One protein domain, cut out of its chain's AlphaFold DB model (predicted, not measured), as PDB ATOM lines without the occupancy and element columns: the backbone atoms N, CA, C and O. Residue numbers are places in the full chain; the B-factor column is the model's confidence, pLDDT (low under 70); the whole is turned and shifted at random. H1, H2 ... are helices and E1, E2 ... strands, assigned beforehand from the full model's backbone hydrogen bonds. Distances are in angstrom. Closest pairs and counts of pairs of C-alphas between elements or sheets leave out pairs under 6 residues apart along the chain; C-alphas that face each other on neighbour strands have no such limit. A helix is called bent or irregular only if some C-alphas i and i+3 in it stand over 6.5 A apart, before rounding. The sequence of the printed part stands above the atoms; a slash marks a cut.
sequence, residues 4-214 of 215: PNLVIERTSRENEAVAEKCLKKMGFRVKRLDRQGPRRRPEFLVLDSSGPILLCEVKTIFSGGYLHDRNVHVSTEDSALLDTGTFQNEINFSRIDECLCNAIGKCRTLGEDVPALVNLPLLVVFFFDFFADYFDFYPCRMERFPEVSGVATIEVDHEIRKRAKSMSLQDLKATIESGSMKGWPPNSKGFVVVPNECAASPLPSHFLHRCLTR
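What this domain is: This is residues 4 to 214 of the 215 residues of an uncharacterized protein of Deltaproteobacteria bacterium RBG_16_49_23 (UniProt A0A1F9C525). A six-stranded sheet, strongly twisted and curled like part of a barrel, forms the core, with the long helix H1 over one face and H2 over the other. H4 leads away from the sheet to H5, and residues 77 to 86 stick out as a free loop. The 211 printed residues run H1 E1 E2 E3 H2 E4 H3 E5 H4 H5 E6 H6, six named helices and six named strands; the sheet is mixed, in the order E1 E2 E3 E4 E5 E6, and the class is mixed, helices and strands. The whole is compact, with a radius of gyration of the C-alphas of 18.5 A, and only just elongated, spanning 57 by 38 by 32 A.

Where its parts are: Begin in the sheet with E3, residues 52 to 61, from C-alpha 52 at (-44.744, 18.808, 39.099) over 27.3 A. Beside it find E2, residues 44 to 47, then E1, residues 29 to 32; on its other side come E4, residues 122 to 128 and 19.3 A long, E5, residues 150 to 154, and E6, residues 191 to 195. H1, residues 4 to 25, starts with C-alpha 4 at (-18.642, 43.320, 41.202) and runs 32.0 A; H2, residues 94 to 113, runs 28.7 A. Look next for H3, residues 130 to 134, irregular with C-alphas 131 and 134 7.3 A apart, H4, residues 155 to 164, H5, residues 169 to 178, and H6, residues 205 to 208, ending with C-alpha 208 at (-46.577, 25.840, 25.636).

How they stand to each other: E1, E2 and E3 form a meander, each strand the antiparallel neighbour of the one before; look for N 31 and O 45 at 2.9 A and N 46 and O 54 at 2.9 A. E3 and E4 are parallel, with N 59 and O 125 at 2.8 A, as are E4 and E5, with N 126 and O 152 at 2.8 A. E5 and E6 are antiparallel, with N 153 and O 192 at 3.0 A. E3, H2, E4 and E4, H3, E5 are strand-helix-strand units, parallel neighbour strands with a helix between, their crossovers right-handed. H1 and H2 are on opposite faces, making three layers, helices on both faces of the sheet; the closest C-alphas of H1 and E3 are Ser 12 and Thr 60, 6.0 A. H2 has a height over the sheet of 9.4 A, over E3 and E4. H4 only grazes the sheet with residues 155 to 158, H6 with 206 to 208; H3 and H5 are not on it. H4 and H5 are close but not clearly touching, Ala 164 to Leu 172 at 6.9 A between C-alphas. Every O i to N i+4 pair is within hydrogen-bond range in H1, H2, H4 and H5; H3 has 0 of 1, and 0 of 2 O i to N i+3 pairs; H6 is too short for an O i to N i+4 pair.

The domain as a whole: The C-alphas farthest apart, Ser 50 and Asp 83, are 61.3 A apart. The printed part has no cut. The links E1 to E2, E3 to H2, H3 to E5 and H5 to E6 are long. Mean pLDDT of the printed part is 75.4; 80 residues are under 70, among them residues 62 to 94, 129 to 141 and 179 to 189.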
ATOM      1  N   PRO A   4     -18.044  43.881  42.430       50.56
ATOM      2  CA  PRO A   4     -18.642  43.320  41.202       50.56
ATOM      3  C   PRO A   4     -19.625  42.164  41.411       50.56
ATOM      4  O   PRO A   4     -20.684  42.132  40.784       50.56
ATOM      5  N   ASN A   5     -19.315  41.240  42.328       55.75
ATOM      6  CA  ASN A   5     -20.156  40.060  42.548       55.75
ATOM      7  C   ASN A   5     -21.538  40.430  43.097       55.75
ATOM      8  O   ASN A   5     -22.520  39.784  42.754       55.75
ATOM      9  N   LEU A   6     -21.645  41.509  43.879       60.59
ATOM     10  CA  LEU A   6     -22.916  41.927  44.474       60.59
ATOM     11  C   LEU A   6     -23.907  42.452  43.433       60.59
ATOM     12  O   LEU A   6     -25.106  42.229  43.582       60.59
ATOM     13  N   VAL A   7     -23.429  43.130  42.383       63.56
ATOM     14  CA  VAL A   7     -24.297  43.632  41.305       63.56
ATOM     15  C   VAL A   7     -24.803  42.469  40.458       63.56
ATOM     16  O   VAL A   7     -26.003  42.358  40.246       63.56
ATOM     17  N   ILE A   8     -23.914  41.557  40.059       66.56
ATOM     18  CA  ILE A   8     -24.274  40.371  39.266       66.56
ATOM     19  C   ILE A   8     -25.252  39.476  40.037       66.56
ATOM     20  O   ILE A   8     -26.279  39.066  39.495       66.56
ATOM     21  N   GLU A   9     -24.979  39.207  41.315       72.25
ATOM     22  CA  GLU A   9     -25.869  38.410  42.163       72.25
ATOM     23  C   GLU A   9     -27.220  39.089  42.383       72.25
ATOM     24  O   GLU A   9     -28.254  38.421  42.396       72.25
ATOM     25  N   ARG A  10     -27.232  40.414  42.553       78.31
ATOM     26  CA  ARG A  10     -28.472  41.176  42.690       78.31
ATOM     27  C   ARG A  10     -29.302  41.101  41.413       78.31
ATOM     28  O   ARG A  10     -30.472  40.744  41.503       78.31
ATOM     29  N   THR A  11     -28.702  41.360  40.254       77.88
ATOM     30  CA  THR A  11     -29.385  41.269  38.957       77.88
ATOM     31  C   THR A  11     -29.902  39.855  38.704       77.88
ATOM     32  O   THR A  11     -31.050  39.692  38.303       77.88
ATOM     33  N   SER A  12     -29.116  38.818  39.023       82.81
ATOM     34  CA  SER A  12     -29.575  37.423  38.936       82.81
ATOM     35  C   SER A  12     -30.831  37.196  39.777       82.81
ATOM     36  O   SER A  12     -31.827  36.685  39.274       82.81
ATOM     37  N   ARG A  13     -30.835  37.647  41.038       86.19
ATOM     38  CA  ARG A  13     -31.999  37.508  41.932       86.19
ATOM     39  C   ARG A  13     -33.216  38.290  41.446       86.19
ATOM     40  O   ARG A  13     -34.344  37.833  41.629       86.19
ATOM     41  N   GLU A  14     -33.007  39.467  40.866       87.81
ATOM     42  CA  GLU A  14     -34.077  40.276  40.274       87.81
ATOM     43  C   GLU A  14     -34.689  39.554  39.062       87.81
ATOM     44  O   GLU A  14     -35.909  39.401  38.996       87.81
ATOM     45  N   ASN A  15     -33.862  38.992  38.178       88.69
ATOM     46  CA  ASN A  15     -34.299  38.200  37.024       88.69
ATOM     47  C   ASN A  15     -35.047  36.922  37.433       88.69
ATOM     48  O   ASN A  15     -36.103  36.602  36.885       88.69
ATOM     49  N   GLU A  16     -34.565  36.221  38.459       92.69
ATOM     50  CA  GLU A  16     -35.266  35.076  39.046       92.69
ATOM     51  C   GLU A  16     -36.661  35.458  39.556       92.69
ATOM     52  O   GLU A  16     -37.633  34.740  39.314       92.69
ATOM     53  N   ALA A  17     -36.785  36.606  40.230       91.81
ATOM     54  CA  ALA A  17     -38.072  37.102  40.710       91.81
ATOM     55  C   ALA A  17     -39.020  37.466  39.554       91.81
ATOM     56  O   ALA A  17     -40.231  37.235  39.647       91.81
ATOM     57  N   VAL A  18     -38.490  38.001  38.448       90.38
ATOM     58  CA  VAL A  18     -39.266  38.263  37.227       90.38
ATOM     59  C   VAL A  18     -39.770  36.955  36.611       90.38
ATOM     60  O   VAL A  18     -40.967  36.847  36.332       90.38
ATOM     61  N   ALA A  19     -38.906  35.945  36.464       92.19
ATOM     62  CA  ALA A  19     -39.286  34.632  35.943       92.19
ATOM     63  C   ALA A  19     -40.362  33.958  36.813       92.19
ATOM     64  O   ALA A  19     -41.384  33.498  36.298       92.19
ATOM     65  N   GLU A  20     -40.193  33.976  38.137       94.69
ATOM     66  CA  GLU A  20     -41.182  33.450  39.084       94.69
ATOM     67  C   GLU A  20     -42.535  34.162  38.945       94.69
ATOM     68  O   GLU A  20     -43.590  33.521  38.909       94.69
ATOM     69  N   LYS A  21     -42.527  35.497  38.838       92.31
ATOM     70  CA  LYS A  21     -43.745  36.294  38.647       92.31
ATOM     71  C   LYS A  21     -44.432  35.965  37.322       92.31
ATOM     72  O   LYS A  21     -45.663  35.918  37.289       92.31
ATOM     73  N   CYS A  22     -43.668  35.735  36.257       91.25
ATOM     74  CA  CYS A  22     -44.186  35.322  34.954       91.25
ATOM     75  C   CYS A  22     -44.905  33.964  35.049       91.25
ATOM     76  O   CYS A  22     -46.095  33.876  34.751       91.25
ATOM     77  N   LEU A  23     -44.237  32.947  35.602       93.56
ATOM     78  CA  LEU A  23     -44.808  31.610  35.818       93.56
ATOM     79  C   LEU A  23     -46.107  31.654  36.644       93.56
ATOM     80  O   LEU A  23     -47.099  31.013  36.294       93.56
ATOM     81  N   LYS A  24     -46.137  32.460  37.713       93.00
ATOM     82  CA  LYS A  24     -47.340  32.644  38.542       93.00
ATOM     83  C   LYS A  24     -48.475  33.337  37.789       93.00
ATOM     84  O   LYS A  24     -49.623  32.922  37.919       93.00
ATOM     85  N   LYS A  25     -48.180  34.363  36.981       90.31
ATOM     86  CA  LYS A  25     -49.181  35.036  36.129       90.31
ATOM     87  C   LYS A  25     -49.791  34.091  35.097       90.31
ATOM     88  O   LYS A  25     -50.973  34.212  34.799       90.31
ATOM     89  N   MET A  26     -49.010  33.134  34.602       89.62
ATOM     90  CA  MET A  26     -49.493  32.068  33.725       89.62
ATOM     91  C   MET A  26     -50.342  31.023  34.468       89.62
ATOM     92  O   MET A  26     -50.788  30.062  33.854       89.62
ATOM     93  N   GLY A  27     -50.581  31.169  35.775       90.94
ATOM     94  CA  GLY A  27     -51.431  30.274  36.559       90.94
ATOM     95  C   GLY A  27     -50.737  28.998  37.037       90.94
ATOM     96  O   GLY A  27     -51.425  28.018  37.323       90.94
ATOM     97  N   PHE A  28     -49.403  28.984  37.105       94.62
ATOM     98  CA  PHE A  28     -48.648  27.881  37.697       94.62
ATOM     99  C   PHE A  28     -48.301  28.152  39.158       94.62
ATOM    100  O   PHE A  28     -48.058  29.288  39.575       94.62
ATOM    101  N   ARG A  29     -48.225  27.079  39.945       96.94
ATOM    102  CA  ARG A  29     -47.593  27.117  41.264       96.94
ATOM    103  C   ARG A  29     -46.087  26.967  41.073       96.94
ATOM    104  O   ARG A  29     -45.641  26.154  40.272       96.94
ATOM    105  N   VAL A  30     -45.304  27.743  41.816       96.75
ATOM    106  CA  VAL A  30     -43.841  27.762  41.694       96.75
ATOM    107  C   VAL A  30     -43.231  27.501  43.064       96.75
ATOM    108  O   VAL A  30     -43.544  28.209  44.022       96.75
ATOM    109  N   LYS A  31     -42.375  26.480  43.162       95.56
ATOM    110  CA  LYS A  31     -41.607  26.153  44.367       95.56
ATOM    111  C   LYS A  31     -40.127  26.392  44.095       95.56
ATOM    112  O   LYS A  31     -39.567  25.825  43.166       95.56
ATOM    113  N   ARG A  32     -39.483  27.189  44.942       93.88
ATOM    114  CA  ARG A  32     -38.058  27.513  44.840       93.88
ATOM    115  C   ARG A  32     -37.177  26.391  45.408       93.88
ATOM    116  O   ARG A  32     -37.436  25.921  46.521       93.88
ATOM    117  N   LEU A  33     -36.177  25.948  44.643       89.69
ATOM    118  CA  LEU A  33     -35.328  24.785  44.953       89.69
ATOM    119  C   LEU A  33     -33.867  25.150  45.271       89.69
ATOM    120  O   LEU A  33     -33.257  24.490  46.107       89.69
ATOM    121  N   ASP A  34     -33.318  26.200  44.659       78.31
ATOM    122  CA  ASP A  34     -31.920  26.662  44.797       78.31
ATOM    123  C   ASP A  34     -31.475  26.987  46.236       78.31
ATOM    124  O   ASP A  34     -30.281  27.045  46.519       78.31
ATOM    125  N   ARG A  35     -32.424  27.176  47.160       72.50
ATOM    126  CA  ARG A  35     -32.169  27.447  48.587       72.50
ATOM    127  C   ARG A  35     -32.271  26.213  49.488       72.50
ATOM    128  O   ARG A  35     -32.185  26.341  50.707       72.50
ATOM    129  N   GLN A  36     -32.489  25.026  48.920       66.69
ATOM    130  CA  GLN A  36     -32.678  23.782  49.670       66.69
ATOM    131  C   GLN A  36     -31.374  22.972  49.709       66.69
ATOM    132  O   GLN A  36     -31.179  22.025  48.948       66.69
ATOM    133  N   GLY A  37     -30.480  23.351  50.624       67.50
ATOM    134  CA  GLY A  37     -29.258  22.603  50.933       67.50
ATOM    135  C   GLY A  37     -27.983  23.114  50.246       67.50
ATOM    136  O   GLY A  37     -28.001  24.138  49.567       67.50
ATOM    137  N   PRO A  38     -26.846  22.424  50.454       76.12
ATOM    138  CA  PRO A  38     -25.524  22.909  50.046       76.12
ATOM    139  C   PRO A  38     -25.214  22.710  48.555       76.12
ATOM    140  O   PRO A  38     -24.287  23.325  48.030       76.12
ATOM    141  N   ARG A  39     -25.952  21.833  47.862       81.81
ATOM    142  CA  ARG A  39     -25.723  21.521  46.444       81.81
ATOM    143  C   ARG A  39     -26.572  22.429  45.554       81.81
ATOM    144  O   ARG A  39     -27.742  22.664  45.843       81.81
ATOM    145  N   ARG A  40     -25.997  22.887  44.439       85.38
ATOM    146  CA  ARG A  40     -26.687  23.738  43.457       85.38
ATOM    147  C   ARG A  40     -27.827  22.974  42.777       85.38
ATOM    148  O   ARG A  40     -27.638  21.835  42.359       85.38
ATOM    149  N   ARG A  41     -28.982  23.625  42.627       90.31
ATOM    150  CA  ARG A  41     -30.200  23.088  41.992       90.31
ATOM    151  C   ARG A  41     -30.726  24.069  40.943       90.31
ATOM    152  O   ARG A  41     -30.320  25.236  40.993       90.31
ATOM    153  N   PRO A  42     -31.628  23.619  40.053       93.56
ATOM    154  CA  PRO A  42     -32.475  24.525  39.290       93.56
ATOM    155  C   PRO A  42     -33.188  25.509  40.212       93.56
ATOM    156  O   PRO A  42     -33.477  25.159  41.357       93.56
ATOM    157  N   GLU A  43     -33.480  26.721  39.753       95.38
ATOM    158  CA  GLU A  43     -34.134  27.717  40.603       95.38
ATOM    159  C   GLU A  43     -35.539  27.281  41.025       95.38
ATOM    160  O   GLU A  43     -35.893  27.410  42.203       95.38
ATOM    161  N   PHE A  44     -36.330  26.719  40.104       97.00
ATOM    162  CA  PHE A  44     -37.738  26.432  40.364       97.00
ATOM    163  C   PHE A  44     -38.195  25.038  39.936       97.00
ATOM    164  O   PHE A  44     -37.842  24.523  38.877       97.00
ATOM    165  N   LEU A  45     -39.091  24.481  40.748       97.19
ATOM    166  CA  LEU A  45     -40.041  23.444  40.371       97.19
ATOM    167  C   LEU A  45     -41.365  24.117  40.016       97.19
ATOM    168  O   LEU A  45     -41.938  24.833  40.845       97.19
ATOM    169  N   VAL A  46     -41.864  23.870  38.812       97.50
ATOM    170  CA  VAL A  46     -43.150  24.398  38.351       97.50
ATOM    171  C   VAL A  46     -44.198  23.300  38.459       97.50
ATOM    172  O   VAL A  46     -43.942  22.150  38.100       97.50
ATOM    173  N   LEU A  47     -45.367  23.652  38.993       97.25
ATOM    174  CA  LEU A  47     -46.455  22.726  39.270       97.25
ATOM    175  C   LEU A  47     -47.787  23.245  38.724       97.25
ATOM    176  O   LEU A  47     -48.087  24.441  38.796       97.25
ATOM    177  N   ASP A  48     -48.625  22.321  38.274       94.31
ATOM    178  CA  ASP A  48     -50.031  22.553  37.952       94.31
ATOM    179  C   ASP A  48     -50.942  21.894  39.012       94.31
ATOM    180  O   ASP A  48     -50.520  21.643  40.148       94.31
ATOM    181  N   SER A  49     -52.219  21.667  38.690       90.38
ATOM    182  CA  SER A  49     -53.156  20.932  39.551       90.38
ATOM    183  C   SER A  49     -52.820  19.444  39.695       90.38
ATOM    184  O   SER A  49     -53.197  18.842  40.696       90.38
ATOM    185  N   SER A  50     -52.116  18.871  38.722       91.44
ATOM    186  CA  SER A  50     -51.791  17.448  38.602       91.44
ATOM    187  C   SER A  50     -50.476  17.097  39.305       91.44
ATOM    188  O   SER A  50     -50.291  15.961  39.736       91.44
ATOM    189  N   GLY A  51     -49.570  18.066  39.461       94.50
ATOM    190  CA  GLY A  51     -48.313  17.894  40.183       94.50
ATOM    191  C   GLY A  51     -47.162  18.685  39.563       94.50
ATOM    192  O   GLY A  51     -47.392  19.713  38.927       94.50
ATOM    193  N   PRO A  52     -45.907  18.262  39.791       96.69
ATOM    194  CA  PRO A  52     -44.744  18.808  39.099       96.69
ATOM    195  C   PRO A  52     -44.828  18.603  37.583       96.69
ATOM    196  O   PRO A  52     -45.123  17.500  37.135       96.69
ATOM    197  N   ILE A  53     -44.528  19.647  36.807       96.94
ATOM    198  CA  ILE A  53     -44.628  19.610  35.337       96.94
ATOM    199  C   ILE A  53     -43.322  19.941  34.613       96.94
ATOM    200  O   ILE A  53     -43.130  19.462  33.501       96.94
ATOM    201  N   LEU A  54     -42.439  20.749  35.209       97.56
ATOM    202  CA  LEU A  54     -41.113  21.061  34.665       97.56
ATOM    203  C   LEU A  54     -40.187  21.648  35.737       97.56
ATOM    204  O   LEU A  54     -40.634  22.154  36.774       97.56
ATOM    205  N   LEU A  55     -38.892  21.604  35.447       97.69
ATOM    206  CA  LEU A  55     -37.833  22.324  36.142       97.69
ATOM    207  C   LEU A  55     -37.488  23.588  35.356       97.69
ATOM    208  O   LEU A  55     -37.438  23.571  34.128       97.69
ATOM    209  N   CYS A  56     -37.245  24.685  36.065       97.19
ATOM    210  CA  CYS A  56     -36.877  25.957  35.462       97.19
ATOM    211  C   CYS A  56     -35.558  26.448  36.055       97.19
ATOM    212  O   CYS A  56     -35.446  26.619  37.272       97.19
ATOM    213  N   GLU A  57     -34.591  26.701  35.180       96.31
ATOM    214  CA  GLU A  57     -33.330  27.370  35.492       96.31
ATOM    215  C   GLU A  57     -33.363  28.794  34.930       96.31
ATOM    216  O   GLU A  57     -33.809  29.000  33.802       96.31
ATOM    217  N   VAL A  58     -32.870  29.772  35.684       93.12
ATOM    218  CA  VAL A  58     -32.749  31.165  35.242       93.12
ATOM    219  C   VAL A  58     -31.282  31.517  35.030       93.12
ATOM    220  O   VAL A  58     -30.439  31.323  35.902       93.12
ATOM    221  N   LYS A  59     -30.968  32.065  33.856       88.75
ATOM    222  CA  LYS A  59     -29.620  32.473  33.463       88.75
ATOM    223  C   LYS A  59     -29.607  33.934  33.058       88.75
ATOM    224  O   LYS A  59     -30.388  34.357  32.214       88.75
ATOM    225  N   THR A  60     -28.685  34.688  33.644       82.56
ATOM    226  CA  THR A  60     -28.405  36.064  33.229       82.56
ATOM    227  C   THR A  60     -27.141  36.068  32.381       82.56
ATOM    228  O   THR A  60     -26.096  35.598  32.832       82.56
ATOM    229  N   ILE A  61     -27.242  36.577  31.158       75.25
ATOM    230  CA  ILE A  61     -26.152  36.674  30.193       75.25
ATOM    231  C   ILE A  61     -25.795  38.144  30.019       75.25
ATOM    232  O   ILE A  61     -26.607  38.946  29.563       75.25
ATOM    233  N   PHE A  62     -24.554  38.474  30.359       68.75
ATOM    234  CA  PHE A  62     -23.979  39.791  30.118       68.75
ATOM    235  C   PHE A  62     -23.134  39.747  28.840       68.75
ATOM    236  O   PHE A  62     -22.315  38.836  28.671       68.75
ATOM    237  N   SER A  63     -23.335  40.705  27.940       53.56
ATOM    238  CA  SER A  63     -22.561  40.856  26.692       53.56
ATOM    239  C   SER A  63     -21.162  41.397  26.900       53.56
ATOM    240  O   SER A  63     -20.283  41.132  26.086       53.56
ATOM    241  N   GLY A  64     -20.938  42.133  27.985       50.34
ATOM    242  CA  GLY A  64     -19.605  42.574  28.356       50.34
ATOM    243  C   GLY A  64     -18.718  41.380  28.715       50.34
ATOM    244  O   GLY A  64     -19.027  40.580  29.609       50.34
ATOM    245  N   GLY A  65     -17.572  41.261  28.048       44.06
ATOM    246  CA  GLY A  65     -16.405  40.667  28.687       44.06
ATOM    247  C   GLY A  65     -15.995  41.566  29.854       44.06
ATOM    248  O   GLY A  65     -15.826  42.767  29.668       44.06
ATOM    249  N   TYR A  66     -15.849  41.012  31.055       39.88
ATOM    250  CA  TYR A  66     -15.109  41.710  32.102       39.88
ATOM    251  C   TYR A  66     -13.627  41.474  31.816       39.88
ATOM    252  O   TYR A  66     -13.204  40.319  31.731       39.88
ATOM    253  N   LEU A  67     -12.841  42.545  31.658       38.72
ATOM    254  CA  LEU A  67     -11.388  42.421  31.765       38.72
ATOM    255  C   LEU A  67     -11.074  41.820  33.136       38.72
ATOM    256  O   LEU A  67     -11.746  42.132  34.124       38.72
ATOM    257  N   HIS A  68     -10.068  40.950  33.185       35.09
ATOM    258  CA  HIS A  68      -9.762  40.107  34.343       35.09
ATOM    259  C   HIS A  68      -9.451  40.913  35.624       35.09
ATOM    260  O   HIS A  68      -9.422  40.363  36.725       35.09
ATOM    261  N   ASP A  69      -9.249  42.219  35.467       37.66
ATOM    262  CA  ASP A  69      -8.602  43.108  36.405       37.66
ATOM    263  C   ASP A  69      -9.313  44.461  36.617       37.66
ATOM    264  O   ASP A  69      -8.927  45.171  37.549       37.66
ATOM    265  N   ARG A  70     -10.364  44.854  35.864       36.19
ATOM    266  CA  ARG A  70     -11.014  46.174  36.079       36.19
ATOM    267  C   ARG A  70     -12.530  46.226  35.857       36.19
ATOM    268  O   ARG A  70     -13.063  45.770  34.856       36.19
ATOM    269  N   ASN A  71     -13.175  46.898  36.816       39.22
ATOM    270  CA  ASN A  71     -14.598  47.211  37.010       39.22
ATOM    271  C   ASN A  71     -15.295  48.006  35.877       39.22
ATOM    272  O   ASN A  71     -16.093  48.892  36.178       39.22
ATOM    273  N   VAL A  72     -14.989  47.786  34.598       39.94
ATOM    274  CA  VAL A  72     -15.432  48.692  33.525       39.94
ATOM    275  C   VAL A  72     -16.215  47.939  32.453       39.94
ATOM    276  O   VAL A  72     -15.698  47.021  31.826       39.94
ATOM    277  N   HIS A  73     -17.466  48.361  32.240       41.91
ATOM    278  CA  HIS A  73     -18.200  48.115  30.998       41.91
ATOM    279  C   HIS A  73     -17.567  48.986  29.915       41.91
ATOM    280  O   HIS A  73     -17.615  50.212  30.011       41.91
ATOM    281  N   VAL A  74     -16.961  48.372  28.904       43.25
ATOM    282  CA  VAL A  74     -16.387  49.109  27.780       43.25
ATOM    283  C   VAL A  74     -17.395  49.137  26.635       43.25
ATOM    284  O   VAL A  74     -17.736  48.103  26.066       43.25
ATOM    285  N   SER A  75     -17.881  50.338  26.324       41.00
ATOM    286  CA  SER A  75     -18.672  50.615  25.125       41.00
ATOM    287  C   SER A  75     -17.758  50.592  23.898       41.00
ATOM    288  O   SER A  75     -16.733  51.270  23.884       41.00
ATOM    289  N   THR A  76     -18.134  49.862  22.844       42.31
ATOM    290  CA  THR A  76     -17.413  49.840  21.554       42.31
ATOM    291  C   THR A  76     -17.544  51.145  20.758       42.31
ATOM    292  O   THR A  76     -16.968  51.268  19.684       42.31
ATOM    293  N   GLU A  77     -18.319  52.106  21.262       42.03
ATOM    294  CA  GLU A  77     -18.577  53.407  20.632       42.03
ATOM    295  C   GLU A  77     -17.706  54.537  21.213       42.03
ATOM    296  O   GLU A  77     -17.844  55.687  20.798       42.03
ATOM    297  N   ASP A  78     -16.835  54.242  22.185       45.41
ATOM    298  CA  ASP A  78     -15.917  55.233  22.748       45.41
ATOM    299  C   ASP A  78     -14.647  55.343  21.890       45.41
ATOM    300  O   ASP A  78     -13.752  54.494  21.928       45.41
ATOM    301  N   SER A  79     -14.559  56.424  21.115       46.16
ATOM    302  CA  SER A  79     -13.407  56.728  20.266       46.16
ATOM    303  C   SER A  79     -12.102  56.932  21.044       46.16
ATOM    304  O   SER A  79     -11.035  56.851  20.441       46.16
ATOM    305  N   ALA A  80     -12.150  57.170  22.361       46.38
ATOM    306  CA  ALA A  80     -10.952  57.299  23.193       46.38
ATOM    307  C   ALA A  80     -10.252  55.952  23.470       46.38
ATOM    308  O   ALA A  80      -9.118  55.937  23.947       46.38
ATOM    309  N   LEU A  81     -10.900  54.819  23.169       47.94
ATOM    310  CA  LEU A  81     -10.358  53.475  23.402       47.94
ATOM    311  C   LEU A  81      -9.663  52.864  22.180       47.94
ATOM    312  O   LEU A  81      -9.001  51.832  22.317       47.94
ATOM    313  N   LEU A  82      -9.753  53.515  21.015       43.22
ATOM    314  CA  LEU A  82      -9.137  53.071  19.758       43.22
ATOM    315  C   LEU A  82      -7.604  52.926  19.853       43.22
ATOM    316  O   LEU A  82      -7.034  52.093  19.153       43.22
ATOM    317  N   ASP A  83      -6.956  53.649  20.772       43.03
ATOM    318  CA  ASP A  83      -5.498  53.623  20.968       43.03
ATOM    319  C   ASP A  83      -5.015  52.594  22.011       43.03
ATOM    320  O   ASP A  83      -3.813  52.465  22.246       43.03
ATOM    321  N   THR A  84      -5.917  51.838  22.652       43.25
ATOM    322  CA  THR A  84      -5.559  50.943  23.780       43.25
ATOM    323  C   THR A  84      -5.368  49.468  23.413       43.25
ATOM    324  O   THR A  84      -5.138  48.633  24.288       43.25
ATOM    325  N   GLY A  85      -5.368  49.147  22.120       38.66
ATOM    326  CA  GLY A  85      -5.182  47.792  21.609       38.66
ATOM    327  C   GLY A  85      -6.443  47.256  20.945       38.66
ATOM    328  O   GLY A  85      -7.565  47.649  21.259       38.66
ATOM    329  N   THR A  86      -6.248  46.372  19.974       36.22
ATOM    330  CA  THR A  86      -7.314  45.790  19.162       36.22
ATOM    331  C   THR A  86      -8.284  45.013  20.054       36.22
ATOM    332  O   THR A  86      -7.997  43.897  20.480       36.22
ATOM    333  N   PHE A  87      -9.438  45.608  20.356       39.84
ATOM    334  CA  PHE A  87     -10.522  44.936  21.064       39.84
ATOM    335  C   PHE A  87     -11.077  43.809  20.184       39.84
ATOM    336  O   PHE A  87     -11.757  44.060  19.190       39.84
ATOM    337  N   GLN A  88     -10.814  42.558  20.554       36.09
ATOM    338  CA  GLN A  88     -11.520  41.405  20.002       36.09
ATOM    339  C   GLN A  88     -12.775  41.151  20.843       36.09
ATOM    340  O   GLN A  88     -12.777  40.324  21.750       36.09
ATOM    341  N   ASN A  89     -13.860  41.872  20.551       37.81
ATOM    342  CA  ASN A  89     -15.198  41.453  20.973       37.81
ATOM    343  C   ASN A  89     -15.661  40.312  20.055       37.81
ATOM    344  O   ASN A  89     -16.575  40.463  19.245       37.81
ATOM    345  N   GLU A  90     -14.994  39.162  20.148       38.94
ATOM    346  CA  GLU A  90     -15.561  37.946  19.589       38.94
ATOM    347  C   GLU A  90     -16.776  37.584  20.435       38.94
ATOM    348  O   GLU A  90     -16.689  37.299  21.630       38.94
ATOM    349  N   ILE A  91     -17.937  37.651  19.797       44.28
ATOM    350  CA  ILE A  91     -19.191  37.117  20.301       44.28
ATOM    351  C   ILE A  91     -18.944  35.660  20.711       44.28
ATOM    352  O   ILE A  91     -18.868  34.762  19.872       44.28
ATOM    353  N   ASN A  92     -18.777  35.421  22.011       51.19
ATOM    354  CA  ASN A  92     -18.494  34.087  22.504       51.19
ATOM    355  C   ASN A  92     -19.794  33.380  22.901       51.19
ATOM    356  O   ASN A  92     -20.271  33.482  24.035       51.19
ATOM    357  N   PHE A  93     -20.345  32.615  21.958       56.28
ATOM    358  CA  PHE A  93     -21.489  31.735  22.200       56.28
ATOM    359  C   PHE A  93     -21.197  30.618  23.223       56.28
ATOM    360  O   PHE A  93     -22.147  30.009  23.716       56.28
ATOM    361  N   SER A  94     -19.932  30.379  23.617       66.25
ATOM    362  CA  SER A  94     -19.595  29.412  24.674       66.25
ATOM    363  C   SER A  94     -20.292  29.736  25.987       66.25
ATOM    364  O   SER A  94     -20.651  28.816  26.704       66.25
ATOM    365  N   ARG A  95     -20.580  31.012  26.283       72.19
ATOM    366  CA  ARG A  95     -21.299  31.392  27.508       72.19
ATOM    367  C   ARG A  95     -22.704  30.794  27.576       72.19
ATOM    368  O   ARG A  95     -23.164  30.445  28.661       72.19
ATOM    369  N   ILE A  96     -23.385  30.668  26.436       77.44
ATOM    370  CA  ILE A  96     -24.704  30.029  26.368       77.44
ATOM    371  C   ILE A  96     -24.541  28.521  26.561       77.44
ATOM    372  O   ILE A  96     -25.194  27.966  27.442       77.44
ATOM    373  N   ASP A  97     -23.625  27.882  25.826       81.94
ATOM    374  CA  ASP A  97     -23.322  26.449  25.969       81.94
ATOM    375  C   ASP A  97     -22.927  26.102  27.420       81.94
ATOM    376  O   ASP A  97     -23.421  25.128  27.987       81.94
ATOM    377  N   GLU A  98     -22.102  26.926  28.068       83.19
ATOM    378  CA  GLU A  98     -21.693  26.804  29.472       83.19
ATOM    379  C   GLU A  98     -22.884  26.955  30.421       83.19
ATOM    380  O   GLU A  98     -23.025  26.186  31.376       83.19
ATOM    381  N   CYS A  99     -23.778  27.912  30.158       86.00
ATOM    382  CA  CYS A  99     -25.002  28.091  30.934       86.00
ATOM    383  C   CYS A  99     -25.942  26.888  30.811       86.00
ATOM    384  O   CYS A  99     -26.496  26.457  31.826       86.00
ATOM    385  N   LEU A 100     -26.089  26.327  29.609       89.19
ATOM    386  CA  LEU A 100     -26.875  25.118  29.362       89.19
ATOM    387  C   LEU A 100     -26.240  23.906  30.055       89.19
ATOM    388  O   LEU A 100     -26.913  23.232  30.831       89.19
ATOM    389  N   CYS A 101     -24.930  23.688  29.896       91.12
ATOM    390  CA  CYS A 101     -24.187  22.648  30.619       91.12
ATOM    391  C   CYS A 101     -24.366  22.776  32.139       91.12
ATOM    392  O   CYS A 101     -24.568  21.783  32.841       91.12
ATOM    393  N   ASN A 102     -24.324  24.004  32.663       91.75
ATOM    394  CA  ASN A 102     -24.532  24.257  34.081       91.75
ATOM    395  C   ASN A 102     -25.960  23.914  34.534       91.75
ATOM    396  O   ASN A 102     -26.122  23.300  35.590       91.75
ATOM    397  N   ALA A 103     -26.977  24.267  33.742       93.19
ATOM    398  CA  ALA A 103     -28.373  23.918  34.006       93.19
ATOM    399  C   ALA A 103     -28.579  22.392  34.036       93.19
ATOM    400  O   ALA A 103     -29.202  21.859  34.959       93.19
ATOM    401  N   ILE A 104     -27.973  21.677  33.081       94.25
ATOM    402  CA  ILE A 104     -27.990  20.209  33.011       94.25
ATOM    403  C   ILE A 104     -27.331  19.607  34.259       94.25
ATOM    404  O   ILE A 104     -27.903  18.729  34.908       94.25
ATOM    405  N   GLY A 105     -26.156  20.108  34.655       94.19
ATOM    406  CA  GLY A 105     -25.452  19.643  35.853       94.19
ATOM    407  C   GLY A 105     -26.262  19.834  37.142       94.19
ATOM    408  O   GLY A 105     -26.292  18.947  38.002       94.19
ATOM    409  N   LYS A 106     -26.977  20.958  37.265       93.56
ATOM    410  CA  LYS A 106     -27.905  21.214  38.376       93.56
ATOM    411  C   LYS A 106     -29.089  20.240  38.381       93.56
ATOM    412  O   LYS A 106     -29.448  19.744  39.449       93.56
ATOM    413  N   CYS A 107     -29.664  19.925  37.219       93.06
ATOM    414  CA  CYS A 107     -30.739  18.932  37.111       93.06
ATOM    415  C   CYS A 107     -30.270  17.529  37.490       93.06
ATOM    416  O   CYS A 107     -30.933  16.868  38.285       93.06
ATOM    417  N   ARG A 108     -29.093  17.102  37.013       92.75
ATOM    418  CA  ARG A 108     -28.493  15.818  37.407       92.75
ATOM    419  C   ARG A 108     -28.304  15.740  38.919       92.75
ATOM    420  O   ARG A 108     -28.734  14.776  39.540       92.75
ATOM    421  N   THR A 109     -27.751  16.801  39.506       92.19
ATOM    422  CA  THR A 109     -27.585  16.916  40.958       92.19
ATOM    423  C   THR A 109     -28.935  16.751  41.662       92.19
ATOM    424  O   THR A 109     -29.044  15.959  42.587       92.19
ATOM    425  N   LEU A 110     -29.985  17.471  41.242       91.62
ATOM    426  CA  LEU A 110     -31.337  17.316  41.801       91.62
ATOM    427  C   LEU A 110     -31.878  15.884  41.668       91.62
ATOM    428  O   LEU A 110     -32.468  15.394  42.625       91.62
ATOM    429  N   GLY A 111     -31.669  15.225  40.528       90.00
ATOM    430  CA  GLY A 111     -32.127  13.857  40.284       90.00
ATOM    431  C   GLY A 111     -31.468  12.811  41.187       90.00
ATOM    432  O   GLY A 111     -32.126  11.847  41.565       90.00
ATOM    433  N   GLU A 112     -30.211  13.015  41.589       91.00
ATOM    434  CA  GLU A 112     -29.531  12.151  42.570       91.00
ATOM    435  C   GLU A 112     -30.193  12.217  43.955       91.00
ATOM    436  O   GLU A 112     -30.313  11.207  44.642       91.00
ATOM    437  N   ASP A 113     -30.640  13.407  44.360       88.06
ATOM    438  CA  ASP A 113     -31.244  13.641  45.674       88.06
ATOM    439  C   ASP A 113     -32.755  13.358  45.693       88.06
ATOM    440  O   ASP A 113     -33.302  12.914  46.702       88.06
ATOM    441  N   VAL A 114     -33.443  13.636  44.583       90.56
ATOM    442  CA  VAL A 114     -34.894  13.473  44.431       90.56
ATOM    443  C   VAL A 114     -35.189  12.754  43.107       90.56
ATOM    444  O   VAL A 114     -35.600  13.395  42.133       90.56
ATOM    445  N   PRO A 115     -35.044  11.413  43.056       90.75
ATOM    446  CA  PRO A 115     -35.187  10.636  41.819       90.75
ATOM    447  C   PRO A 115     -36.524  10.831  41.098       90.75
ATOM    448  O   PRO A 115     -36.587  10.766  39.875       90.75
ATOM    449  N   ALA A 116     -37.594  11.145  41.837       91.12
ATOM    450  CA  ALA A 116     -38.917  11.413  41.271       91.12
ATOM    451  C   ALA A 116     -38.966  12.631  40.321       91.12
ATOM    452  O   ALA A 116     -39.928  12.770  39.573       91.12
ATOM    453  N   LEU A 117     -37.961  13.517  40.349       91.81
ATOM    454  CA  LEU A 117     -37.909  14.727  39.522       91.81
ATOM    455  C   LEU A 117     -36.992  14.596  38.294       91.81
ATOM    456  O   LEU A 117     -36.932  15.528  37.500       91.81
ATOM    457  N   VAL A 118     -36.282  13.472  38.124       87.69
ATOM    458  CA  VAL A 118     -35.207  13.330  37.118       87.69
ATOM    459  C   VAL A 118     -35.692  13.426  35.666       87.69
ATOM    460  O   VAL A 118     -34.952  13.895  34.810       87.69
ATOM    461  N   ASN A 119     -36.938  13.028  35.401       89.19
ATOM    462  CA  ASN A 119     -37.535  13.016  34.060       89.19
ATOM    463  C   ASN A 119     -38.405  14.249  33.781       89.19
ATOM    464  O   ASN A 119     -39.161  14.268  32.810       89.19
ATOM    465  N   LEU A 120     -38.378  15.257  34.659       96.50
ATOM    466  CA  LEU A 120     -39.117  16.480  34.392       96.50
ATOM    467  C   LEU A 120     -38.423  17.281  33.280       96.50
ATOM    468  O   LEU A 120     -37.202  17.438  33.326       96.50
ATOM    469  N   PRO A 121     -39.190  17.841  32.328       97.56
ATOM    470  CA  PRO A 121     -38.664  18.747  31.315       97.56
ATOM    471  C   PRO A 121     -37.865  19.899  31.939       97.56
ATOM    472  O   PRO A 121     -38.294  20.473  32.941       97.56
ATOM    473  N   LEU A 122     -36.733  20.261  31.335       97.25
ATOM    474  CA  LEU A 122     -35.895  21.384  31.756       97.25
ATOM    475  C   LEU A 122     -36.105  22.581  30.828       97.25
ATOM    476  O   LEU A 122     -35.731  22.549  29.656       97.25
ATOM    477  N   LEU A 123     -36.649  23.660  31.380       96.00
ATOM    478  CA  LEU A 123     -36.715  24.967  30.739       96.00
ATOM    479  C   LEU A 123     -35.566  25.853  31.233       96.00
ATOM    480  O   LEU A 123     -35.405  26.031  32.442       96.00
ATOM    481  N   VAL A 124     -34.813  26.464  30.318       94.12
ATOM    482  CA  VAL A 124     -33.808  27.482  30.669       94.12
ATOM    483  C   VAL A 124     -34.297  28.862  30.237       94.12
ATOM    484  O   VAL A 124     -34.461  29.134  29.048       94.12
ATOM    485  N   VAL A 125     -34.542  29.740  31.206       92.00
ATOM    486  CA  VAL A 125     -34.968  31.123  30.981       92.00
ATOM    487  C   VAL A 125     -33.740  32.019  30.944       92.00
ATOM    488  O   VAL A 125     -33.027  32.144  31.940       92.00
ATOM    489  N   PHE A 126     -33.515  32.677  29.816       87.31
ATOM    490  CA  PHE A 126     -32.421  33.613  29.635       87.31
ATOM    491  C   PHE A 126     -32.893  35.065  29.741       87.31
ATOM    492  O   PHE A 126     -33.842  35.488  29.073       87.31
ATOM    493  N   PHE A 127     -32.161  35.822  30.553       83.12
ATOM    494  CA  PHE A 127     -32.191  37.276  30.620       83.12
ATOM    495  C   PHE A 127     -30.884  37.809  30.061       83.12
ATOM    496  O   PHE A 127     -29.811  37.309  30.397       83.12
ATOM    497  N   PHE A 128     -30.979  38.829  29.224       74.62
ATOM    498  CA  PHE A 128     -29.843  39.445  28.559       74.62
ATOM    499  C   PHE A 128     -29.690  40.876  29.057       74.62
ATOM    500  O   PHE A 128     -30.686  41.540  29.348       74.62
ATOM    501  N   ASP A 129     -28.454  41.355  29.176       64.56
ATOM    502  CA  ASP A 129     -28.242  42.793  29.290       64.56
ATOM    503  C   ASP A 129     -28.494  43.493  27.945       64.56
ATOM    504  O   ASP A 129     -28.494  42.879  26.878       64.56
ATOM    505  N   PHE A 130     -28.704  44.806  28.007       54.75
ATOM    506  CA  PHE A 130     -29.020  45.647  26.851       54.75
ATOM    507  C   PHE A 130     -27.995  45.533  25.705       54.75
ATOM    508  O   PHE A 130     -28.334  45.679  24.540       54.75
ATOM    509  N   PHE A 131     -26.728  45.249  26.013       50.66
ATOM    510  CA  PHE A 131     -25.666  45.146  25.009       50.66
ATOM    511  C   PHE A 131     -25.555  43.729  24.397       50.66
ATOM    512  O   PHE A 131     -24.937  43.560  23.345       50.66
ATOM    513  N   ALA A 132     -26.197  42.714  24.993       53.38
ATOM    514  CA  ALA A 132     -26.316  41.353  24.448       53.38
ATOM    515  C   ALA A 132     -27.429  41.219  23.402       53.38
ATOM    516  O   ALA A 132     -27.647  40.134  22.857       53.38
ATOM    517  N   ASP A 133     -28.079  42.334  23.061       42.12
ATOM    518  CA  ASP A 133     -29.209  42.426  22.133       42.12
ATOM    519  C   ASP A 133     -28.917  41.939  20.700       42.12
ATOM    520  O   ASP A 133     -29.841  41.616  19.936       42.12
ATOM    521  N   TYR A 134     -27.642  41.816  20.323       43.66
ATOM    522  CA  TYR A 134     -27.232  41.360  18.994       43.66
ATOM    523  C   TYR A 134     -27.307  39.840  18.797       43.66
ATOM    524  O   TYR A 134     -27.284  39.385  17.654       43.66
ATOM    525  N   PHE A 135     -27.474  39.032  19.851       49.91
ATOM    526  CA  PHE A 135     -27.546  37.576  19.692       49.91
ATOM    527  C   PHE A 135     -28.926  37.148  19.225       49.91
ATOM    528  O   PHE A 135     -29.884  37.125  19.999       49.91
ATOM    529  N   ASP A 136     -29.059  36.800  17.942       50.94
ATOM    530  CA  ASP A 136     -30.195  36.014  17.474       50.94
ATOM    531  C   ASP A 136     -30.248  34.713  18.266       50.94
ATOM    532  O   ASP A 136     -29.543  33.751  17.998       50.94
ATOM    533  N   PHE A 137     -31.074  34.763  19.313       52.06
ATOM    534  CA  PHE A 137     -31.450  33.723  20.262       52.06
ATOM    535  C   PHE A 137     -32.209  32.569  19.582       52.06
ATOM    536  O   PHE A 137     -33.286  32.158  20.000       52.06
ATOM    537  N   TYR A 138     -31.678  32.098  18.463       51.03
ATOM    538  CA  TYR A 138     -31.976  30.801  17.897       51.03
ATOM    539  C   TYR A 138     -30.739  29.957  18.136       51.03
ATOM    540  O   TYR A 138     -29.678  30.266  17.593       51.03
ATOM    541  N   PRO A 139     -30.814  28.894  18.939       55.84
ATOM    542  CA  PRO A 139     -29.719  27.962  18.960       55.84
ATOM    543  C   PRO A 139     -29.822  27.154  17.668       55.84
ATOM    544  O   PRO A 139     -30.577  26.192  17.594       55.84
ATOM    545  N   CYS A 140     -28.992  27.476  16.676       52.09
ATOM    546  CA  CYS A 140     -28.681  26.571  15.561       52.09
ATOM    547  C   CYS A 140     -27.976  25.273  16.030       52.09
ATOM    548  O   CYS A 140     -27.276  24.659  15.235       52.09
ATOM    549  N   ARG A 141     -28.026  24.950  17.335       68.19
ATOM    550  CA  ARG A 141     -27.268  23.888  18.012       68.19
ATOM    551  C   ARG A 141     -27.995  23.272  19.218       68.19
ATOM    552  O   ARG A 141     -27.348  22.607  20.028       68.19
ATOM    553  N   MET A 142     -29.301  23.508  19.398       78.31
ATOM    554  CA  MET A 142     -30.051  22.905  20.519       78.31
ATOM    555  C   MET A 142     -30.075  21.375  20.435       78.31
ATOM    556  O   MET A 142     -30.174  20.710  21.467       78.31
ATOM    557  N   GLU A 143     -29.864  20.815  19.239       81.94
ATOM    558  CA  GLU A 143     -29.697  19.379  19.033       81.94
ATOM    559  C   GLU A 143     -28.528  18.771  19.832       81.94
ATOM    560  O   GLU A 143     -28.520  17.571  20.095       81.94
ATOM    561  N   ARG A 144     -27.555  19.585  20.273       86.44
ATOM    562  CA  ARG A 144     -26.423  19.139  21.108       86.44
ATOM    563  C   ARG A 144     -26.775  18.991  22.593       86.44
ATOM    564  O   ARG A 144     -25.950  18.474  23.341       86.44
ATOM    565  N   PHE A 145     -27.953  19.450  23.017       90.44
ATOM    566  CA  PHE A 145     -28.387  19.481  24.417       90.44
ATOM    567  C   PHE A 145     -29.757  18.799  24.596       90.44
ATOM    568  O   PHE A 145     -30.732  19.472  24.944       90.44
ATOM    569  N   PRO A 146     -29.873  17.479  24.358       92.94
ATOM    570  CA  PRO A 146     -31.147  16.759  24.457       92.94
ATOM    571  C   PRO A 146     -31.755  16.781  25.870       92.94
ATOM    572  O   PRO A 146     -32.952  16.565  26.034       92.94
ATOM    573  N   GLU A 147     -30.973  17.062  26.910       95.00
ATOM    574  CA  GLU A 147     -31.465  17.218  28.282       95.00
ATOM    575  C   GLU A 147     -32.219  18.538  28.515       95.00
ATOM    576  O   GLU A 147     -32.914  18.677  29.519       95.00
ATOM    577  N   VAL A 148     -32.090  19.516  27.611       93.88
ATOM    578  CA  VAL A 148     -32.798  20.799  27.683       93.88
ATOM    579  C   VAL A 148     -34.040  20.724  26.807       93.88
ATOM    580  O   VAL A 148     -33.948  20.583  25.591       93.88
ATOM    581  N   SER A 149     -35.213  20.867  27.419       95.25
ATOM    582  CA  SER A 149     -36.517  20.766  26.751       95.25
ATOM    583  C   SER A 149     -36.886  22.004  25.942       95.25
ATOM    584  O   SER A 149     -37.688  21.936  25.011       95.25
ATOM    585  N   GLY A 150     -36.320  23.149  26.303       91.38
ATOM    586  CA  GLY A 150     -36.465  24.385  25.560       91.38
ATOM    587  C   GLY A 150     -35.836  25.559  26.288       91.38
ATOM    588  O   GLY A 150     -35.451  25.474  27.460       91.38
ATOM    589  N   VAL A 151     -35.762  26.673  25.578       90.75
ATOM    590  CA  VAL A 151     -35.248  27.934  26.103       90.75
ATOM    591  C   VAL A 151     -36.323  29.007  26.027       90.75
ATOM    592  O   VAL A 151     -37.188  28.980  25.150       90.75
ATOM    593  N   ALA A 152     -36.290  29.950  26.962       89.06
ATOM    594  CA  ALA A 152     -37.278  31.014  27.045       89.06
ATOM    595  C   ALA A 152     -36.647  32.372  27.339       89.06
ATOM    596  O   ALA A 152     -35.588  32.458  27.950       89.06
ATOM    597  N   THR A 153     -37.348  33.434  26.957       86.50
ATOM    598  CA  THR A 153     -37.086  34.811  27.394       86.50
ATOM    599  C   THR A 153     -38.415  35.526  27.661       86.50
ATOM    600  O   THR A 153     -39.475  34.984  27.342       86.50
ATOM    601  N   ILE A 154     -38.408  36.706  28.281       81.06
ATOM    602  CA  ILE A 154     -39.644  37.462  28.538       81.06
ATOM    603  C   ILE A 154     -40.061  38.205  27.261       81.06
ATOM    604  O   ILE A 154     -39.229  38.774  26.561       81.06
ATOM    605  N   GLU A 155     -41.359  38.242  26.944       73.81
ATOM    606  CA  GLU A 155     -41.842  38.914  25.724       73.81
ATOM    607  C   GLU A 155     -41.538  40.417  25.700       73.81
ATOM    608  O   GLU A 155     -41.284  40.958  24.629       73.81
ATOM    609  N   VAL A 156     -41.509  41.103  26.847       69.50
ATOM    610  CA  VAL A 156     -41.154  42.533  26.860       69.50
ATOM    611  C   VAL A 156     -39.713  42.726  26.414       69.50
ATOM    612  O   VAL A 156     -39.461  43.592  25.587       69.50
ATOM    613  N   ASP A 157     -38.801  41.867  26.871       67.25
ATOM    614  CA  ASP A 157     -37.399  41.886  26.458       67.25
ATOM    615  C   ASP A 157     -37.299  41.586  24.955       67.25
ATOM    616  O   ASP A 157     -36.559  42.243  24.226       67.25
ATOM    617  N   HIS A 158     -38.129  40.664  24.455       68.31
ATOM    618  CA  HIS A 158     -38.228  40.373  23.026       68.31
ATOM    619  C   HIS A 158     -38.697  41.576  22.184       68.31
ATOM    620  O   HIS A 158     -38.099  41.876  21.147       68.31
ATOM    621  N   GLU A 159     -39.749  42.274  22.608       69.19
ATOM    622  CA  GLU A 159     -40.304  43.424  21.884       69.19
ATOM    623  C   GLU A 159     -39.420  44.674  22.010       69.19
ATOM    624  O   GLU A 159     -39.249  45.406  21.031       69.19
ATOM    625  N   ILE A 160     -38.803  44.899  23.179       69.25
ATOM    626  CA  ILE A 160     -37.752  45.909  23.385       69.25
ATOM    627  C   ILE A 160     -36.633  45.660  22.374       69.25
ATOM    628  O   ILE A 160     -36.300  46.557  21.600       69.25
ATOM    629  N   ARG A 161     -36.138  44.422  22.287       66.62
ATOM    630  CA  ARG A 161     -35.093  44.029  21.338       66.62
ATOM    631  C   ARG A 161     -35.489  44.283  19.886       66.62
ATOM    632  O   ARG A 161     -34.722  44.858  19.114       66.62
ATOM    633  N   LYS A 162     -36.691  43.864  19.484       70.56
ATOM    634  CA  LYS A 162     -37.198  44.073  18.117       70.56
ATOM    635  C   LYS A 162     -37.256  45.559  17.765       70.56
ATOM    636  O   LYS A 162     -36.886  45.941  16.656       70.56
ATOM    637  N   ARG A 163     -37.684  46.393  18.714       71.25
ATOM    638  CA  ARG A 163     -37.731  47.844  18.547       71.25
ATOM    639  C   ARG A 163     -36.337  48.458  18.480       71.25
ATOM    640  O   ARG A 163     -36.090  49.228  17.558       71.25
ATOM    641  N   ALA A 164     -35.432  48.090  19.385       68.38
ATOM    642  CA  ALA A 164     -34.055  48.582  19.403       68.38
ATOM    643  C   ALA A 164     -33.345  48.316  18.065       68.38
ATOM    644  O   ALA A 164     -32.749  49.227  17.498       68.38
ATOM    645  N   LYS A 165     -33.522  47.119  17.485       66.62
ATOM    646  CA  LYS A 165     -32.991  46.764  16.154       66.62
ATOM    647  C   LYS A 165     -33.512  47.634  15.003       66.62
ATOM    648  O   LYS A 165     -32.884  47.677  13.951       66.62
ATOM    649  N   SER A 166     -34.667  48.275  15.167       75.00
ATOM    650  CA  SER A 166     -35.263  49.145  14.144       75.00
ATOM    651  C   SER A 166     -34.888  50.624  14.291       75.00
ATOM    652  O   SER A 166     -35.262  51.428  13.440       75.00
ATOM    653  N   MET A 167     -34.177  50.996  15.362       70.38
ATOM    654  CA  MET A 167     -33.786  52.378  15.645       70.38
ATOM    655  C   MET A 167     -32.425  52.717  15.034       70.38
ATOM    656  O   MET A 167     -31.565  51.851  14.877       70.38
ATOM    657  N   SER A 168     -32.208  53.997  14.714       76.44
ATOM    658  CA  SER A 168     -30.873  54.482  14.371       76.44
ATOM    659  C   SER A 168     -29.969  54.490  15.613       76.44
ATOM    660  O   SER A 168     -30.448  54.603  16.745       76.44
ATOM    661  N   LEU A 169     -28.647  54.424  15.416       67.69
ATOM    662  CA  LEU A 169     -27.677  54.506  16.520       67.69
ATOM    663  C   LEU A 169     -27.833  55.799  17.340       67.69
ATOM    664  O   LEU A 169     -27.674  55.777  18.559       67.69
ATOM    665  N   GLN A 170     -28.175  56.917  16.691       71.44
ATOM    666  CA  GLN A 170     -28.386  58.200  17.368       71.44
ATOM    667  C   GLN A 170     -29.628  58.177  18.268       71.44
ATOM    668  O   GLN A 170     -29.560  58.624  19.412       71.44
ATOM    669  N   ASP A 171     -30.734  57.597  17.797       72.38
ATOM    670  CA  ASP A 171     -31.970  57.497  18.586       72.38
ATOM    671  C   ASP A 171     -31.810  56.546  19.775       72.38
ATOM    672  O   ASP A 171     -32.345  56.785  20.864       72.38
ATOM    673  N   LEU A 172     -31.059  55.459  19.578       69.00
ATOM    674  CA  LEU A 172     -30.769  54.501  20.636       69.00
ATOM    675  C   LEU A 172     -29.933  55.156  21.746       69.00
ATOM    676  O   LEU A 172     -30.303  55.055  22.917       69.00
ATOM    677  N   LYS A 173     -28.873  55.898  21.386       65.25
ATOM    678  CA  LYS A 173     -28.052  56.664  22.341       65.25
ATOM    679  C   LYS A 173     -28.876  57.678  23.126       65.25
ATOM    680  O   LYS A 173     -28.846  57.655  24.353       65.25
ATOM    681  N   ALA A 174     -29.680  58.491  22.439       71.31
ATOM    682  CA  ALA A 174     -30.543  59.477  23.089       71.31
ATOM    683  C   ALA A 174     -31.526  58.824  24.080       71.31
ATOM    684  O   ALA A 174     -31.811  59.367  25.149       71.31
ATOM    685  N   THR A 175     -32.023  57.627  23.758       67.44
ATOM    686  CA  THR A 175     -32.932  56.890  24.641       67.44
ATOM    687  C   THR A 175     -32.229  56.393  25.903       67.44
ATOM    688  O   THR A 175     -32.758  56.595  26.998       67.44
ATOM    689  N   ILE A 176     -31.026  55.822  25.771       65.12
ATOM    690  CA  ILE A 176     -30.200  55.375  26.906       65.12
ATOM    691  C   ILE A 176     -29.852  56.561  27.814       65.12
ATOM    692  O   ILE A 176     -30.050  56.484  29.025       65.12
ATOM    693  N   GLU A 177     -29.386  57.669  27.234       66.75
ATOM    694  CA  GLU A 177     -28.979  58.873  27.972       66.75
ATOM    695  C   GLU A 177     -30.153  59.537  28.698       66.75
ATOM    696  O   GLU A 177     -30.004  60.017  29.822       66.75
ATOM    697  N   SER A 178     -31.342  59.532  28.091       72.06
ATOM    698  CA  SER A 178     -32.543  60.102  28.707       72.06
ATOM    699  C   SER A 178     -33.105  59.267  29.865       72.06
ATOM    700  O   SER A 178     -33.932  59.768  30.628       72.06
ATOM    701  N   GLY A 179     -32.741  57.980  29.958       58.38
ATOM    702  CA  GLY A 179     -33.346  57.016  30.887       58.38
ATOM    703  C   GLY A 179     -34.863  56.828  30.706       58.38
ATOM    704  O   GLY A 179     -35.528  56.245  31.564       58.38
ATOM    705  N   SER A 180     -35.442  57.347  29.619       67.19
ATOM    706  CA  SER A 180     -36.884  57.379  29.402       67.19
ATOM    707  C   SER A 180     -37.366  56.103  28.722       67.19
ATOM    708  O   SER A 180     -37.099  55.857  27.547       67.19
ATOM    709  N   MET A 181     -38.194  55.338  29.434       62.56
ATOM    710  CA  MET A 181     -38.930  54.201  28.867       62.56
ATOM    711  C   MET A 181     -40.246  54.628  28.188       62.56
ATOM    712  O   MET A 181     -41.077  53.793  27.828       62.56
ATOM    713  N   LYS A 182     -40.474  55.935  27.984       63.97
ATOM    714  CA  LYS A 182     -41.701  56.442  27.357       63.97
ATOM    715  C   LYS A 182     -41.787  55.968  25.905       63.97
ATOM    716  O   LYS A 182     -40.937  56.278  25.083       63.97
ATOM    717  N   GLY A 183     -42.858  55.241  25.596       63.56
ATOM    718  CA  GLY A 183     -43.105  54.680  24.273       63.56
ATOM    719  C   GLY A 183     -42.616  53.246  24.109       63.56
ATOM    720  O   GLY A 183     -43.046  52.623  23.147       63.56
ATOM    721  N   TRP A 184     -41.803  52.700  25.018       67.12
ATOM    722  CA  TRP A 184     -41.388  51.295  24.989       67.12
ATOM    723  C   TRP A 184     -42.557  50.343  25.298       67.12
ATOM    724  O   TRP A 184     -43.544  50.767  25.912       67.12
ATOM    725  N   PRO A 185     -42.483  49.071  24.857       62.19
ATOM    726  CA  PRO A 185     -43.528  48.088  25.119       62.19
ATOM    727  C   PRO A 185     -43.853  47.985  26.621       62.19
ATOM    728  O   PRO A 185     -42.945  48.055  27.453       62.19
ATOM    729  N   PRO A 186     -45.134  47.828  26.999       62.41
ATOM    730  CA  PRO A 186     -45.511  47.664  28.398       62.41
ATOM    731  C   PRO A 186     -44.969  46.345  28.966       62.41
ATOM    732  O   PRO A 186     -44.727  45.390  28.231       62.41
ATOM    733  N   ASN A 187     -44.852  46.264  30.296       57.78
ATOM    734  CA  ASN A 187     -44.451  45.038  30.991       57.78
ATOM    735  C   ASN A 187     -45.282  43.827  30.525       57.78
ATOM    736  O   ASN A 187     -46.509  43.809  30.672       57.78
ATOM    737  N   SER A 188     -44.593  42.812  30.008       59.94
ATOM    738  CA  SER A 188     -45.188  41.639  29.361       59.94
ATOM    739  C   SER A 188     -45.964  40.720  30.317       59.94
ATOM    740  O   SER A 188     -45.839  40.765  31.554       59.94
ATOM    741  N   LYS A 189     -46.820  39.885  29.709       58.50
ATOM    742  CA  LYS A 189     -47.653  38.873  30.361       58.50
ATOM    743  C   LYS A 189     -47.110  37.437  30.266       58.50
ATOM    744  O   LYS A 189     -47.703  36.588  30.928       58.50
ATOM    745  N   GLY A 190     -46.029  37.147  29.529       76.19
ATOM    746  CA  GLY A 190     -45.601  35.758  29.302       76.19
ATOM    747  C   GLY A 190     -44.165  35.551  28.809       76.19
ATOM    748  O   GLY A 190     -43.403  36.496  28.594       76.19
ATOM    749  N   PHE A 191     -43.802  34.276  28.644       85.88
ATOM    750  CA  PHE A 191     -42.549  33.854  28.018       85.88
ATOM    751  C   PHE A 191     -42.694  33.738  26.502       85.88
ATOM    752  O   PHE A 191     -43.705  33.230  26.018       85.88
ATOM    753  N   VAL A 192     -41.639  34.108  25.781       85.31
ATOM    754  CA  VAL A 192     -41.375  33.636  24.419       85.31
ATOM    755  C   VAL A 192     -40.526  32.378  24.528       85.31
ATOM    756  O   VAL A 192     -39.418  32.438  25.059       85.31
ATOM    757  N   VAL A 193     -41.047  31.248  24.057       87.12
ATOM    758  CA  VAL A 193     -40.416  29.928  24.185       87.12
ATOM    759  C   VAL A 193     -40.003  29.393  22.821       87.12
ATOM    760  O   VAL A 193     -40.757  29.486  21.851       87.12
ATOM    761  N   VAL A 194     -38.820  28.782  22.787       87.12
ATOM    762  CA  VAL A 194     -38.328  27.959  21.681       87.12
ATOM    763  C   VAL A 194     -38.179  26.524  22.204       87.12
ATOM    764  O   VAL A 194     -37.280  26.262  23.013       87.12
ATOM    765  N   PRO A 195     -39.078  25.597  21.821       90.00
ATOM    766  CA  PRO A 195     -38.956  24.186  22.180       90.00
ATOM    767  C   PRO A 195     -37.719  23.552  21.535       90.00
ATOM    768  O   PRO A 195     -37.372  23.884  20.404       90.00
ATOM    769  N   ASN A 196     -37.076  22.615  22.230       91.00
ATOM    770  CA  ASN A 196     -36.041  21.776  21.634       91.00
ATOM    771  C   ASN A 196     -36.675  20.508  21.051       91.00
ATOM    772  O   ASN A 196     -37.143  19.643  21.791       91.00
ATOM    773  N   GLU A 197     -36.676  20.392  19.725       89.12
ATOM    774  CA  GLU A 197     -37.248  19.242  19.015       89.12
ATOM    775  C   GLU A 197     -36.489  17.934  19.284       89.12
ATOM    776  O   GLU A 197     -37.066  16.853  19.195       89.12
ATOM    777  N   CYS A 198     -35.213  18.021  19.669       90.00
ATOM    778  CA  CYS A 198     -34.379  16.871  20.015       90.00
ATOM    779  C   CYS A 198     -34.405  16.533  21.516       90.00
ATOM    780  O   CYS A 198     -33.595  15.725  21.973       90.00
ATOM    781  N   ALA A 199     -35.286  17.161  22.303       92.94
ATOM    782  CA  ALA A 199     -35.322  16.959  23.745       92.94
ATOM    783  C   ALA A 199     -35.744  15.538  24.137       92.94
ATOM    784  O   ALA A 199     -36.770  15.027  23.689       92.94
ATOM    785  N   ALA A 200     -35.017  14.943  25.083       92.56
ATOM    786  CA  ALA A 200     -35.356  13.658  25.691       92.56
ATOM    787  C   ALA A 200     -36.688  13.706  26.460       92.56
ATOM    788  O   ALA A 200     -37.372  12.695  26.608       92.56
ATOM    789  N   SER A 201     -37.063  14.878  26.972       94.19
ATOM    790  CA  SER A 201     -38.352  15.126  27.619       94.19
ATOM    791  C   SER A 201     -38.919  16.437  27.080       94.19
ATOM    792  O   SER A 201     -38.362  17.491  27.383       94.19
ATOM    793  N   PRO A 202     -39.977  16.420  26.255       94.75
ATOM    794  CA  PRO A 202     -40.506  17.633  25.643       94.75
ATOM    795  C   PRO A 202     -41.228  18.513  26.668       94.75
ATOM    796  O   PRO A 202     -41.752  18.030  27.674       94.75
ATOM    797  N   LEU A 203     -41.298  19.817  26.393       94.56
ATOM    798  CA  LEU A 203     -42.106  20.726  27.204       94.56
ATOM    799  C   LEU A 203     -43.591  20.320  27.150       94.56
ATOM    800  O   LEU A 203     -44.101  20.022  26.066       94.56
ATOM    801  N   PRO A 204     -44.323  20.347  28.280       94.69
ATOM    802  CA  PRO A 204     -45.733  19.976  28.288       94.69
ATOM    803  C   PRO A 204     -46.570  20.912  27.406       94.69
ATOM    804  O   PRO A 204     -46.455  22.135  27.506       94.69
ATOM    805  N   SER A 205     -47.488  20.369  26.602       92.25
ATOM    806  CA  SER A 205     -48.314  21.173  25.681       92.25
ATOM    807  C   SER A 205     -49.124  22.255  26.401       92.25
ATOM    808  O   SER A 205     -49.224  23.381  25.927       92.25
ATOM    809  N   HIS A 206     -49.653  21.954  27.591       90.94
ATOM    810  CA  HIS A 206     -50.401  22.927  28.389       90.94
ATOM    811  C   HIS A 206     -49.532  24.101  28.881       90.94
ATOM    812  O   HIS A 206     -50.064  25.182  29.121       90.94
ATOM    813  N   PHE A 207     -48.217  23.900  29.037       93.12
ATOM    814  CA  PHE A 207     -47.269  24.976  29.317       93.12
ATOM    815  C   PHE A 207     -47.047  25.817  28.061       93.12
ATOM    816  O   PHE A 207     -47.214  27.034  28.111       93.12
ATOM    817  N   LEU A 208     -46.777  25.168  26.923       91.06
ATOM    818  CA  LEU A 208     -46.577  25.840  25.636       91.06
ATOM    819  C   LEU A 208     -47.783  26.696  25.224       91.06
ATOM    820  O   LEU A 208     -47.592  27.827  24.797       91.06
ATOM    821  N   HIS A 209     -49.015  26.225  25.440       88.81
ATOM    822  CA  HIS A 209     -50.240  26.989  25.154       88.81
ATOM    823  C   HIS A 209     -50.391  28.283  25.967       88.81
ATOM    824  O   HIS A 209     -51.188  29.143  25.600       88.81
ATOM    825  N   ARG A 210     -49.674  28.417  27.088       86.94
ATOM    826  CA  ARG A 210     -49.669  29.633  27.915       86.94
ATOM    827  C   ARG A 210     -48.482  30.548  27.606       86.94
ATOM    828  O   ARG A 210     -48.415  31.647  28.155       86.94
ATOM    829  N   CYS A 211     -47.561  30.098  26.759       85.56
ATOM    830  CA  CYS A 211     -46.421  30.856  26.266       85.56
ATOM    831  C   CYS A 211     -46.713  31.415  24.871       85.56
ATOM    832  O   CYS A 211     -47.579  30.928  24.149       85.56
ATOM    833  N   LEU A 212     -45.929  32.407  24.465       76.50
ATOM    834  CA  LEU A 212     -45.787  32.747  23.059       76.50
ATOM    835  C   LEU A 212     -44.759  31.798  22.455       76.50
ATOM    836  O   LEU A 212     -43.608  31.761  22.890       76.50
ATOM    837  N   THR A 213     -45.163  31.003  21.474       60.91
ATOM    838  CA  THR A 213     -44.228  30.155  20.735       60.91
ATOM    839  C   THR A 213     -43.682  30.930  19.548       60.91
ATOM    840  O   THR A 213     -44.426  31.600  18.828       60.91
ATOM    841  N   ARG A 214     -42.364  30.861  19.349       60.66
ATOM    842  CA  ARG A 214     -41.771  31.315  18.092       60.66
ATOM    843  C   ARG A 214     -42.062  30.286  16.985       60.66
ATOM    844  O   ARG A 214     -42.053  29.095  17.298       60.66
TER     845      ARG A 214